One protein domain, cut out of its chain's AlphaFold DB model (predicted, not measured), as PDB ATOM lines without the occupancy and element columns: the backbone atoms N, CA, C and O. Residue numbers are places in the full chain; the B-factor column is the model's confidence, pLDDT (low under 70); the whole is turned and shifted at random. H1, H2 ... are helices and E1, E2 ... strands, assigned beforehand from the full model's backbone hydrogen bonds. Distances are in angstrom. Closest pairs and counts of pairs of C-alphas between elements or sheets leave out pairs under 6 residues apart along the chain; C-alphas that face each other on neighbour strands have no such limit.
ATOM      1  N   LYS A  13     177.150 221.281 195.499       95.25
ATOM      2  CA  LYS A  13     177.794 222.540 195.100       95.25
ATOM      3  C   LYS A  13     178.498 223.293 196.230       95.25
ATOM      4  O   LYS A  13     179.291 224.177 195.966       95.25
ATOM      5  N   GLU A  14     178.200 222.988 197.485       96.44
ATOM      6  CA  GLU A  14     178.881 223.626 198.618       96.44
ATOM      7  C   GLU A  14     180.190 222.905 198.958       96.44
ATOM      8  O   GLU A  14     181.032 223.438 199.677       96.44
ATOM      9  N   LEU A  15     180.378 221.692 198.431       95.25
ATOM     10  CA  LEU A  15     181.542 220.856 198.700       95.25
ATOM     11  C   LEU A  15     182.485 220.749 197.503       95.25
ATOM     12  O   LEU A  15     183.678 220.567 197.715       95.25
ATOM     13  N   THR A  16     181.988 220.836 196.270       93.94
ATOM     14  CA  THR A  16     182.806 220.648 195.063       93.94
ATOM     15  C   THR A  16     182.215 221.350 193.846       93.94
ATOM     16  O   THR A  16     180.999 221.534 193.763       93.94
ATOM     17  N   ASN A  17     183.059 221.674 192.866       93.31
ATOM     18  CA  ASN A  17     182.675 222.114 191.522       93.31
ATOM     19  C   ASN A  17     182.626 220.989 190.488       93.31
ATOM     20  O   ASN A  17     182.354 221.241 189.314       93.31
ATOM     21  N   ALA A  18     182.891 219.748 190.894       91.38
ATOM     22  CA  ALA A  18     182.833 218.608 189.999       91.38
ATOM     23  C   ALA A  18     181.437 218.441 189.375       91.38
ATOM     24  O   ALA A  18     180.405 218.711 189.991       91.38
ATOM     25  N   VAL A  19     181.415 217.939 188.144       91.00
ATOM     26  CA  VAL A  19     180.205 217.465 187.472       91.00
ATOM     27  C   VAL A  19     180.388 215.976 187.236       91.00
ATOM     28  O   VAL A  19     181.459 215.547 186.805       91.00
ATOM     29  N   CYS A  20     179.367 215.182 187.546       89.69
ATOM     30  CA  CYS A  20     179.401 213.756 187.272       89.69
ATOM     31  C   CYS A  20     178.385 213.382 186.196       89.69
ATOM     32  O   CYS A  20     177.183 213.297 186.445       89.69
ATOM     33  N   ASP A  21     178.913 213.067 185.016       85.00
ATOM     34  CA  ASP A  21     178.134 212.656 183.845       85.00
ATOM     35  C   ASP A  21     178.219 211.145 183.567       85.00
ATOM     36  O   ASP A  21     177.795 210.676 182.511       85.00
ATOM     37  N   PHE A  22     178.751 210.348 184.502       81.19
ATOM     38  CA  PHE A  22     178.953 208.911 184.303       81.19
ATOM     39  C   PHE A  22     178.632 208.056 185.541       81.19
ATOM     40  O   PHE A  22     178.660 208.505 186.684       81.19
ATOM     41  N   SER A  23     178.373 206.764 185.311       83.56
ATOM     42  CA  SER A  23     178.298 205.725 186.349       83.56
ATOM     43  C   SER A  23     177.297 206.037 187.482       83.56
ATOM     44  O   SER A  23     176.129 206.349 187.249       83.56
ATOM     45  N   ARG A  24     177.727 205.879 188.737       84.88
ATOM     46  CA  ARG A  24     176.894 205.963 189.932       84.88
ATOM     47  C   ARG A  24     176.605 207.395 190.370       84.88
ATOM     48  O   ARG A  24     175.774 207.535 191.246       84.88
ATOM     49  N   CYS A  25     177.181 208.443 189.802       89.44
ATOM     50  CA  CYS A  25     176.877 209.820 190.215       89.44
ATOM     51  C   CYS A  25     176.245 210.664 189.105       89.44
ATOM     52  O   CYS A  25     176.116 211.872 189.273       89.44
ATOM     53  N   GLN A  26     175.812 210.025 188.011       91.75
ATOM     54  CA  GLN A  26     175.247 210.706 186.850       91.75
ATOM     55  C   GLN A  26     174.182 211.746 187.245       91.75
ATOM     56  O   GLN A  26     173.265 211.449 188.020       91.75
ATOM     57  N   GLY A  27     174.325 212.955 186.701       90.31
ATOM     58  CA  GLY A  27     173.427 214.088 186.926       90.31
ATOM     59  C   GLY A  27     173.798 214.969 188.120       90.31
ATOM     60  O   GLY A  27     173.119 215.966 188.355       90.31
ATOM     61  N   ALA A  28     174.856 214.640 188.869       93.44
ATOM     62  CA  ALA A  28     175.327 215.509 189.937       93.44
ATOM     63  C   ALA A  28     176.062 216.728 189.371       93.44
ATOM     64  O   ALA A  28     176.993 216.585 188.575       93.44
ATOM     65  N   VAL A  29     175.677 217.916 189.838       93.31
ATOM     66  CA  VAL A  29     176.267 219.194 189.426       93.31
ATOM     67  C   VAL A  29     176.756 219.944 190.663       93.31
ATOM     68  O   VAL A  29     175.974 220.235 191.572       93.31
ATOM     69  N   GLY A  30     178.056 220.224 190.703       93.38
ATOM     70  CA  GLY A  30     178.701 221.025 191.736       93.38
ATOM     71  C   GLY A  30     178.575 222.537 191.528       93.38
ATOM     72  O   GLY A  30     177.715 223.032 190.796       93.38
ATOM     73  N   ALA A  31     179.441 223.286 192.209       93.81
ATOM     74  CA  ALA A  31     179.629 224.719 192.021       93.81
ATOM     75  C   ALA A  31     180.100 225.068 190.600       93.81
ATOM     76  O   ALA A  31     180.563 224.227 189.834       93.81
ATOM     77  N   THR A  32     179.995 226.350 190.260       89.31
ATOM     78  CA  THR A  32     180.459 226.920 188.989       89.31
ATOM     79  C   THR A  32     181.701 227.783 189.252       89.31
ATOM     80  O   THR A  32     181.717 228.469 190.269       89.31
ATOM     81  N   PRO A  33     182.707 227.815 188.358       86.50
ATOM     82  CA  PRO A  33     182.788 227.072 187.104       86.50
ATOM     83  C   PRO A  33     183.135 225.589 187.311       86.50
ATOM     84  O   PRO A  33     183.880 225.255 188.237       86.50
ATOM     85  N   PRO A  34     182.625 224.698 186.439       81.50
ATOM     86  CA  PRO A  34     183.030 223.300 186.448       81.50
ATOM     87  C   PRO A  34     184.525 223.175 186.108       81.50
ATOM     88  O   PRO A  34     185.068 224.023 185.389       81.50
ATOM     89  N   PRO A  35     185.212 222.128 186.595       76.50
ATOM     90  CA  PRO A  35     186.625 221.934 186.319       76.50
ATOM     91  C   PRO A  35     186.867 221.718 184.821       76.50
ATOM     92  O   PRO A  35     186.143 220.992 184.140       76.50
ATOM     93  N   THR A  36     187.936 222.316 184.296       69.19
ATOM     94  CA  THR A  36     188.431 222.015 182.949       69.19
ATOM     95  C   THR A  36     189.263 220.730 182.999       69.19
ATOM     96  O   THR A  36     190.483 220.781 183.159       69.19
ATOM     97  N   GLY A  37     188.603 219.573 182.909       64.00
ATOM     98  CA  GLY A  37     189.229 218.244 182.972       64.00
ATOM     99  C   GLY A  37     188.868 217.448 184.235       64.00
ATOM    100  O   GLY A  37     188.005 217.844 185.006       64.00
ATOM    101  N   ASN A  38     189.525 216.301 184.440       56.22
ATOM    102  CA  ASN A  38     189.164 215.319 185.481       56.22
ATOM    103  C   ASN A  38     189.700 215.628 186.893       56.22
ATOM    104  O   ASN A  38     189.479 214.833 187.803       56.22
ATOM    105  N   PHE A  39     190.432 216.727 187.083       55.44
ATOM    106  CA  PHE A  39     191.067 217.052 188.360       55.44
ATOM    107  C   PHE A  39     190.482 218.334 188.950       55.44
ATOM    108  O   PHE A  39     190.314 219.329 188.244       55.44
ATOM    109  N   SER A  40     190.215 218.300 190.257       56.50
ATOM    110  CA  SER A  40     189.857 219.462 191.068       56.50
ATOM    111  C   SER A  40     191.021 220.457 191.045       56.50
ATOM    112  O   SER A  40     192.017 220.307 191.747       56.50
ATOM    113  N   LEU A  41     190.935 221.458 190.174       62.00
ATOM    114  CA  LEU A  41     191.796 222.636 190.231       62.00
ATOM    115  C   LEU A  41     191.405 223.453 191.482       62.00
ATOM    116  O   LEU A  41     190.238 223.444 191.862       62.00
ATOM    117  N   HIS A  42     192.343 224.155 192.126       64.94
ATOM    118  CA  HIS A  42     192.001 225.073 193.225       64.94
ATOM    119  C   HIS A  42     191.260 226.290 192.657       64.94
ATOM    120  O   HIS A  42     191.877 227.186 192.080       64.94
ATOM    121  N   TRP A  43     189.939 226.307 192.812       78.12
ATOM    122  CA  TRP A  43     189.083 227.449 192.503       78.12
ATOM    123  C   TRP A  43     188.467 227.952 193.807       78.12
ATOM    124  O   TRP A  43     187.953 227.158 194.589       78.12
ATOM    125  N   ILE A  44     188.537 229.262 194.041       82.19
ATOM    126  CA  ILE A  44     187.861 229.908 195.172       82.19
ATOM    127  C   ILE A  44     186.382 230.072 194.809       82.19
ATOM    128  O   ILE A  44     186.065 230.295 193.641       82.19
ATOM    129  N   GLU A  45     185.497 229.939 195.797       85.62
ATOM    130  CA  GLU A  45     184.035 229.963 195.646       85.62
ATOM    131  C   GLU A  45     183.480 228.760 194.864       85.62
ATOM    132  O   GLU A  45     182.382 228.797 194.307       85.62
ATOM    133  N   ALA A  46     184.239 227.663 194.837       89.69
ATOM    134  CA  ALA A  46     183.948 226.468 194.051       89.69
ATOM    135  C   ALA A  46     183.623 225.241 194.926       89.69
ATOM    136  O   ALA A  46     183.610 224.109 194.445       89.69
ATOM    137  N   GLY A  47     183.342 225.473 196.209       92.31
ATOM    138  CA  GLY A  47     183.014 224.445 197.191       92.31
ATOM    139  C   GLY A  47     184.216 224.023 198.035       92.31
ATOM    140  O   GLY A  47     185.365 224.072 197.602       92.31
ATOM    141  N   PHE A  48     183.938 223.589 199.262       94.31
ATOM    142  CA  PHE A  48     184.949 223.402 200.304       94.31
ATOM    143  C   PHE A  48     186.112 222.468 199.910       94.31
ATOM    144  O   PHE A  48     187.273 222.834 200.051       94.31
ATOM    145  N   PHE A  49     185.848 221.278 199.372       93.25
ATOM    146  CA  PHE A  49     186.922 220.349 198.995       93.25
ATOM    147  C   PHE A  49     187.668 220.779 197.727       93.25
ATOM    148  O   PHE A  49     188.834 220.430 197.556       93.25
ATOM    149  N   THR A  50     187.036 221.565 196.852       91.44
ATOM    150  CA  THR A  50     187.725 222.187 195.711       91.44
ATOM    151  C   THR A  50     188.681 223.288 196.177       91.44
ATOM    152  O   THR A  50     189.790 223.398 195.656       91.44
ATOM    153  N   GLU A  51     188.273 224.082 197.166       91.44
ATOM    154  CA  GLU A  51     189.064 225.197 197.697       91.44
ATOM    155  C   GLU A  51     190.273 224.744 198.512       91.44
ATOM    156  O   GLU A  51     191.357 225.309 198.380       91.44
ATOM    157  N   TRP A  52     190.076 223.745 199.368       90.81
ATOM    158  CA  TRP A  52     191.081 223.312 200.338       90.81
ATOM    159  C   TRP A  52     191.848 222.065 199.885       90.81
ATOM    160  O   TRP A  52     192.870 221.707 200.476       90.81
ATOM    161  N   GLY A  53     191.389 221.413 198.816       88.19
ATOM    162  CA  GLY A  53     191.964 220.177 198.314       88.19
ATOM    163  C   GLY A  53     191.710 218.989 199.240       88.19
ATOM    164  O   GLY A  53     190.770 218.958 200.029       88.19
ATOM    165  N   GLU A  54     192.562 217.973 199.125       90.44
ATOM    166  CA  GLU A  54     192.354 216.679 199.767       90.44
ATOM    167  C   GLU A  54     192.536 216.726 201.295       90.44
ATOM    168  O   GLU A  54     193.641 216.636 201.838       90.44
ATOM    169  N   MET A  55     191.407 216.847 202.000       91.00
ATOM    170  CA  MET A  55     191.372 217.173 203.432       91.00
ATOM    171  C   MET A  55     192.035 216.139 204.351       91.00
ATOM    172  O   MET A  55     192.514 216.498 205.426       91.00
ATOM    173  N   HIS A  56     192.101 214.866 203.948       88.94
ATOM    174  CA  HIS A  56     192.678 213.809 204.785       88.94
ATOM    175  C   HIS A  56     194.210 213.918 204.935       88.94
ATOM    176  O   HIS A  56     194.787 213.281 205.818       88.94
ATOM    177  N   PHE A  57     194.877 214.749 204.123       91.25
ATOM    178  CA  PHE A  57     196.296 215.078 204.298       91.25
ATOM    179  C   PHE A  57     196.549 216.175 205.342       91.25
ATOM    180  O   PHE A  57     197.686 216.349 205.791       91.25
ATOM    181  N   TYR A  58     195.513 216.893 205.786       91.56
ATOM    182  CA  TYR A  58     195.651 217.932 206.803       91.56
ATOM    183  C   TYR A  58     195.612 217.320 208.204       91.56
ATOM    184  O   TYR A  58     194.564 216.955 208.745       91.56
ATOM    185  N   ARG A  59     196.787 217.227 208.834       93.88
ATOM    186  CA  ARG A  59     196.926 216.699 210.196       93.88
ATOM    187  C   ARG A  59     196.056 217.490 211.182       93.88
ATOM    188  O   ARG A  59     196.245 218.688 211.354       93.88
ATOM    189  N   GLY A  60     195.162 216.792 211.882       92.56
ATOM    190  CA  GLY A  60     194.279 217.385 212.895       92.56
ATOM    191  C   GLY A  60     192.997 218.021 212.345       92.56
ATOM    192  O   GLY A  60     192.214 218.538 213.134       92.56
ATOM    193  N   ALA A  61     192.748 217.952 211.031       90.19
ATOM    194  CA  ALA A  61     191.513 218.460 210.430       90.19
ATOM    195  C   ALA A  61     190.289 217.555 210.681       90.19
ATOM    196  O   ALA A  61     189.164 217.968 210.428       90.19
ATOM    197  N   ASN A  62     190.500 216.336 211.200       91.75
ATOM    198  CA  ASN A  62     189.461 215.335 211.476       91.75
ATOM    199  C   ASN A  62     188.625 214.929 210.248       91.75
ATOM    200  O   ASN A  62     187.474 214.525 210.389       91.75
ATOM    201  N   PHE A  63     189.224 214.989 209.057       91.69
ATOM    202  CA  PHE A  63     188.694 214.368 207.847       91.69
ATOM    203  C   PHE A  63     189.387 213.024 207.623       91.69
ATOM    204  O   PHE A  63     190.617 212.951 207.629       91.69
ATOM    205  N   ASP A  64     188.607 211.967 207.419       89.94
ATOM    206  CA  ASP A  64     189.107 210.671 206.949       89.94
ATOM    207  C   ASP A  64     188.895 210.512 205.429       89.94
ATOM    208  O   ASP A  64     188.472 211.449 204.749       89.94
ATOM    209  N   SER A  65     189.211 209.330 204.894       88.06
ATOM    210  CA  SER A  65     189.079 208.990 203.472       88.06
ATOM    211  C   SER A  65     187.676 208.527 203.043       88.06
ATOM    212  O   SER A  65     187.505 208.126 201.891       88.06
ATOM    213  N   LEU A  66     186.676 208.548 203.931       91.00
ATOM    214  CA  LEU A  66     185.292 208.205 203.593       91.00
ATOM    215  C   LEU A  66     184.602 209.361 202.860       91.00
ATOM    216  O   LEU A  66     185.030 210.513 202.927       91.00
ATOM    217  N   ASN A  67     183.497 209.067 202.171       92.69
ATOM    218  CA  ASN A  67     182.699 210.118 201.544       92.69
ATOM    219  C   ASN A  67     181.860 210.862 202.593       92.69
ATOM    220  O   ASN A  67     181.556 210.328 203.659       92.69
ATOM    221  N   TYR A  68     181.402 212.061 202.245       94.75
ATOM    222  CA  TYR A  68     180.553 212.907 203.076       94.75
ATOM    223  C   TYR A  68     179.171 213.037 202.446       94.75
ATOM    224  O   TYR A  68     179.043 213.246 201.238       94.75
ATOM    225  N   TRP A  69     178.124 212.895 203.257       95.06
ATOM    226  CA  TRP A  69     176.745 213.022 202.797       95.06
ATOM    227  C   TRP A  69     176.421 214.431 202.304       95.06
ATOM    228  O   TRP A  69     176.786 215.422 202.935       95.06
ATOM    229  N   THR A  70     175.631 214.492 201.231       95.62
ATOM    230  CA  THR A  70     174.967 215.721 200.789       95.62
ATOM    231  C   THR A  70     173.454 215.603 200.932       95.62
ATOM    232  O   THR A  70     172.891 214.514 201.097       95.62
ATOM    233  N   SER A  71     172.778 216.746 200.908       94.50
ATOM    234  CA  SER A  71     171.321 216.825 200.900       94.50
ATOM    235  C   SER A  71     170.720 216.465 199.535       94.50
ATOM    236  O   SER A  71     169.550 216.079 199.478       94.50
ATOM    237  N   ASP A  72     171.517 216.522 198.462       95.56
ATOM    238  CA  ASP A  72     171.079 216.253 197.098       95.56
ATOM    239  C   ASP A  72     170.746 214.774 196.885       95.56
ATOM    240  O   ASP A  72     171.470 213.851 197.275       95.56
ATOM    241  N   SER A  73     169.613 214.551 196.228       92.81
ATOM    242  CA  SER A  73     169.102 213.219 195.932       92.81
ATOM    243  C   SER A  73     169.534 212.792 194.536       92.81
ATOM    244  O   SER A  73     169.301 213.512 193.571       92.81
ATOM    245  N   LYS A  74     170.090 211.585 194.419       90.00
ATOM    246  CA  LYS A  74     170.314 210.925 193.125       90.00
ATOM    247  C   LYS A  74     169.061 210.177 192.653       90.00
ATOM    248  O   LYS A  74     168.854 209.965 191.464       90.00
ATOM    249  N   GLY A  75     168.229 209.732 193.590       85.62
ATOM    250  CA  GLY A  75     167.005 208.995 193.312       85.62
ATOM    251  C   GLY A  75     166.247 208.666 194.593       85.62
ATOM    252  O   GLY A  75     166.613 209.111 195.676       85.62
ATOM    253  N   HIS A  76     165.206 207.838 194.486       80.88
ATOM    254  CA  HIS A  76     164.263 207.571 195.583       80.88
ATOM    255  C   HIS A  76     164.910 207.023 196.874       80.88
ATOM    256  O   HIS A  76     164.338 207.133 197.954       80.88
ATOM    257  N   ARG A  77     166.084 206.384 196.784       84.56
ATOM    258  CA  ARG A  77     166.769 205.747 197.927       84.56
ATOM    259  C   ARG A  77     168.248 206.105 198.032       84.56
ATOM    260  O   ARG A  77     168.945 205.560 198.884       84.56
ATOM    261  N   SER A  78     168.745 206.975 197.159       88.00
ATOM    262  CA  SER A  78     170.164 207.296 197.057       88.00
ATOM    263  C   SER A  78     170.390 208.796 197.106       88.00
ATOM    264  O   SER A  78     169.670 209.579 196.484       88.00
ATOM    265  N   LYS A  79     171.429 209.182 197.838       92.69
ATOM    266  CA  LYS A  79     171.910 210.559 197.913       92.69
ATOM    267  C   LYS A  79     173.290 210.654 197.303       92.69
ATOM    268  O   LYS A  79     174.026 209.660 197.278       92.69
ATOM    269  N   TYR A  80     173.626 211.838 196.814       94.75
ATOM    270  CA  TYR A  80     174.991 212.114 196.409       94.75
ATOM    271  C   TYR A  80     175.889 212.237 197.641       94.75
ATOM    272  O   TYR A  80     175.463 212.655 198.726       94.75
ATOM    273  N   THR A  81     177.140 211.851 197.466       94.94
ATOM    274  CA  THR A  81     178.194 211.961 198.471       94.94
ATOM    275  C   THR A  81     179.418 212.591 197.833       94.94
ATOM    276  O   THR A  81     179.634 212.399 196.640       94.94
ATOM    277  N   VAL A  82     180.234 213.305 198.604       94.81
ATOM    278  CA  VAL A  82     181.458 213.933 198.089       94.81
ATOM    279  C   VAL A  82     182.665 213.449 198.881       94.81
ATOM    280  O   VAL A  82     182.622 213.394 200.108       94.81
ATOM    281  N   GLN A  83     183.725 213.055 198.186       93.50
ATOM    282  CA  GLN A  83     185.005 212.669 198.781       93.50
ATOM    283  C   GLN A  83     185.801 213.898 199.238       93.50
ATOM    284  O   GLN A  83     185.644 214.966 198.647       93.50
ATOM    285  N   PRO A  84     186.734 213.746 200.197       92.19
ATOM    286  CA  PRO A  84     187.666 214.805 200.591       92.19
ATOM    287  C   PRO A  84     188.436 215.457 199.438       92.19
ATOM    288  O   PRO A  84     188.886 216.582 199.586       92.19
ATOM    289  N   CYS A  85     188.625 214.758 198.317       89.50
ATOM    290  CA  CYS A  85     189.296 215.261 197.113       89.50
ATOM    291  C   CYS A  85     188.365 216.023 196.145       89.50
ATOM    292  O   CYS A  85     188.797 216.470 195.079       89.50
ATOM    293  N   GLY A  86     187.074 216.145 196.474       91.50
ATOM    294  CA  GLY A  86     186.058 216.804 195.652       91.50
ATOM    295  C   GLY A  86     185.340 215.894 194.648       91.50
ATOM    296  O   GLY A  86     184.479 216.375 193.913       91.50
ATOM    297  N   HIS A  87     185.632 214.589 194.603       92.12
ATOM    298  CA  HIS A  87     184.925 213.656 193.717       92.12
ATOM    299  C   HIS A  87     183.494 213.383 194.200       92.12
ATOM    300  O   HIS A  87     183.268 213.207 195.396       92.12
ATOM    301  N   ILE A  88     182.535 213.297 193.273       93.44
ATOM    302  CA  ILE A  88     181.138 212.978 193.588       93.44
ATOM    303  C   ILE A  88     180.908 211.477 193.409       93.44
ATOM    304  O   ILE A  88     181.290 210.905 192.400       93.44
ATOM    305  N   ASP A  89     180.219 210.851 194.354       92.62
ATOM    306  CA  ASP A  89     179.683 209.494 194.238       92.62
ATOM    307  C   ASP A  89     178.218 209.492 194.716       92.62
ATOM    308  O   ASP A  89     177.594 210.539 194.919       92.62
ATOM    309  N   SER A  90     177.629 208.317 194.893       91.44
ATOM    310  CA  SER A  90     176.326 208.156 195.517       91.44
ATOM    311  C   SER A  90     176.310 206.972 196.460       91.44
ATOM    312  O   SER A  90     176.976 205.962 196.242       91.44
ATOM    313  N   SER A  91     175.470 207.066 197.480       89.94
ATOM    314  CA  SER A  91     175.250 205.980 198.425       89.94
ATOM    315  C   SER A  91     173.770 205.818 198.736       89.94
ATOM    316  O   SER A  91     172.979 206.758 198.631       89.94
ATOM    317  N   ILE A  92     173.393 204.593 199.097       86.81
ATOM    318  CA  ILE A  92     172.042 204.267 199.553       86.81
ATOM    319  C   ILE A  92     171.841 204.916 200.926       86.81
ATOM    320  O   ILE A  92     172.626 204.679 201.839       86.81
ATOM    321  N   ALA A  93     170.812 205.754 201.052       78.12
ATOM    322  CA  ALA A  93     170.532 206.544 202.252       78.12
ATOM    323  C   ALA A  93     169.471 205.913 203.173       78.12
ATOM    324  O   ALA A  93     169.202 206.451 204.244       78.12
TER     325      ALA A  93
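AT A GLANCE: This is residues 13 to 93 of the 111 residues of an uncharacterized protein of Gilliamella apicola (UniProt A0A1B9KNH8). This domain has little regular structure: a small, strongly twisted antiparallel sheet, E1 - E2 - E3, with part of a long winding stretch, residues 17 to 31 of the unnamed residues 13 to 47, over one face of it and one short helix, H1, off the sheet. The looping link of residues 53 to 67 lies at the end opposite the turn between E1 and E2. Of 81 printed residues, 23 are in named elements, in the order H1 E1 E2 E3, class mixed. The whole is compact, radius of gyration of the C-alphas 12.1 A, spanning 36 by 28 by 18 A.

HOW THE PARTS SIT: Look first at residues 19 to 20, which pair antiparallel with 28 to 29. H1, residues 48 to 52, has its O i to N i+4 pair within hydrogen-bond range. E1, residues 68 to 75, bends by 83 degrees at residue 71 and forms a hairpin with E2, residues 78 to 82; N 68 and O 82 are 2.8 A apart. E3, residues 88 to 92, forms a hairpin with E2, N 89 to O 81 2.8 A, completing a meander, each strand the antiparallel neighbour of the one before. H1 is not on this sheet.

IN THESE COORDINATES: Find H1's start at C-alpha 48 (184.949, 223.402, 200.304). E1 runs 17.2 A, E2 13.1 A and E3 13.9 A, to C-alpha 92 (172.042, 204.267, 199.553).

THE WHOLE: The C-alphas farthest apart, Arg 59 and His 76, are 36.9 A apart. The printed part has no cut; the link H1 to E1 is long. Residues 36 to 42 have pLDDT under 70.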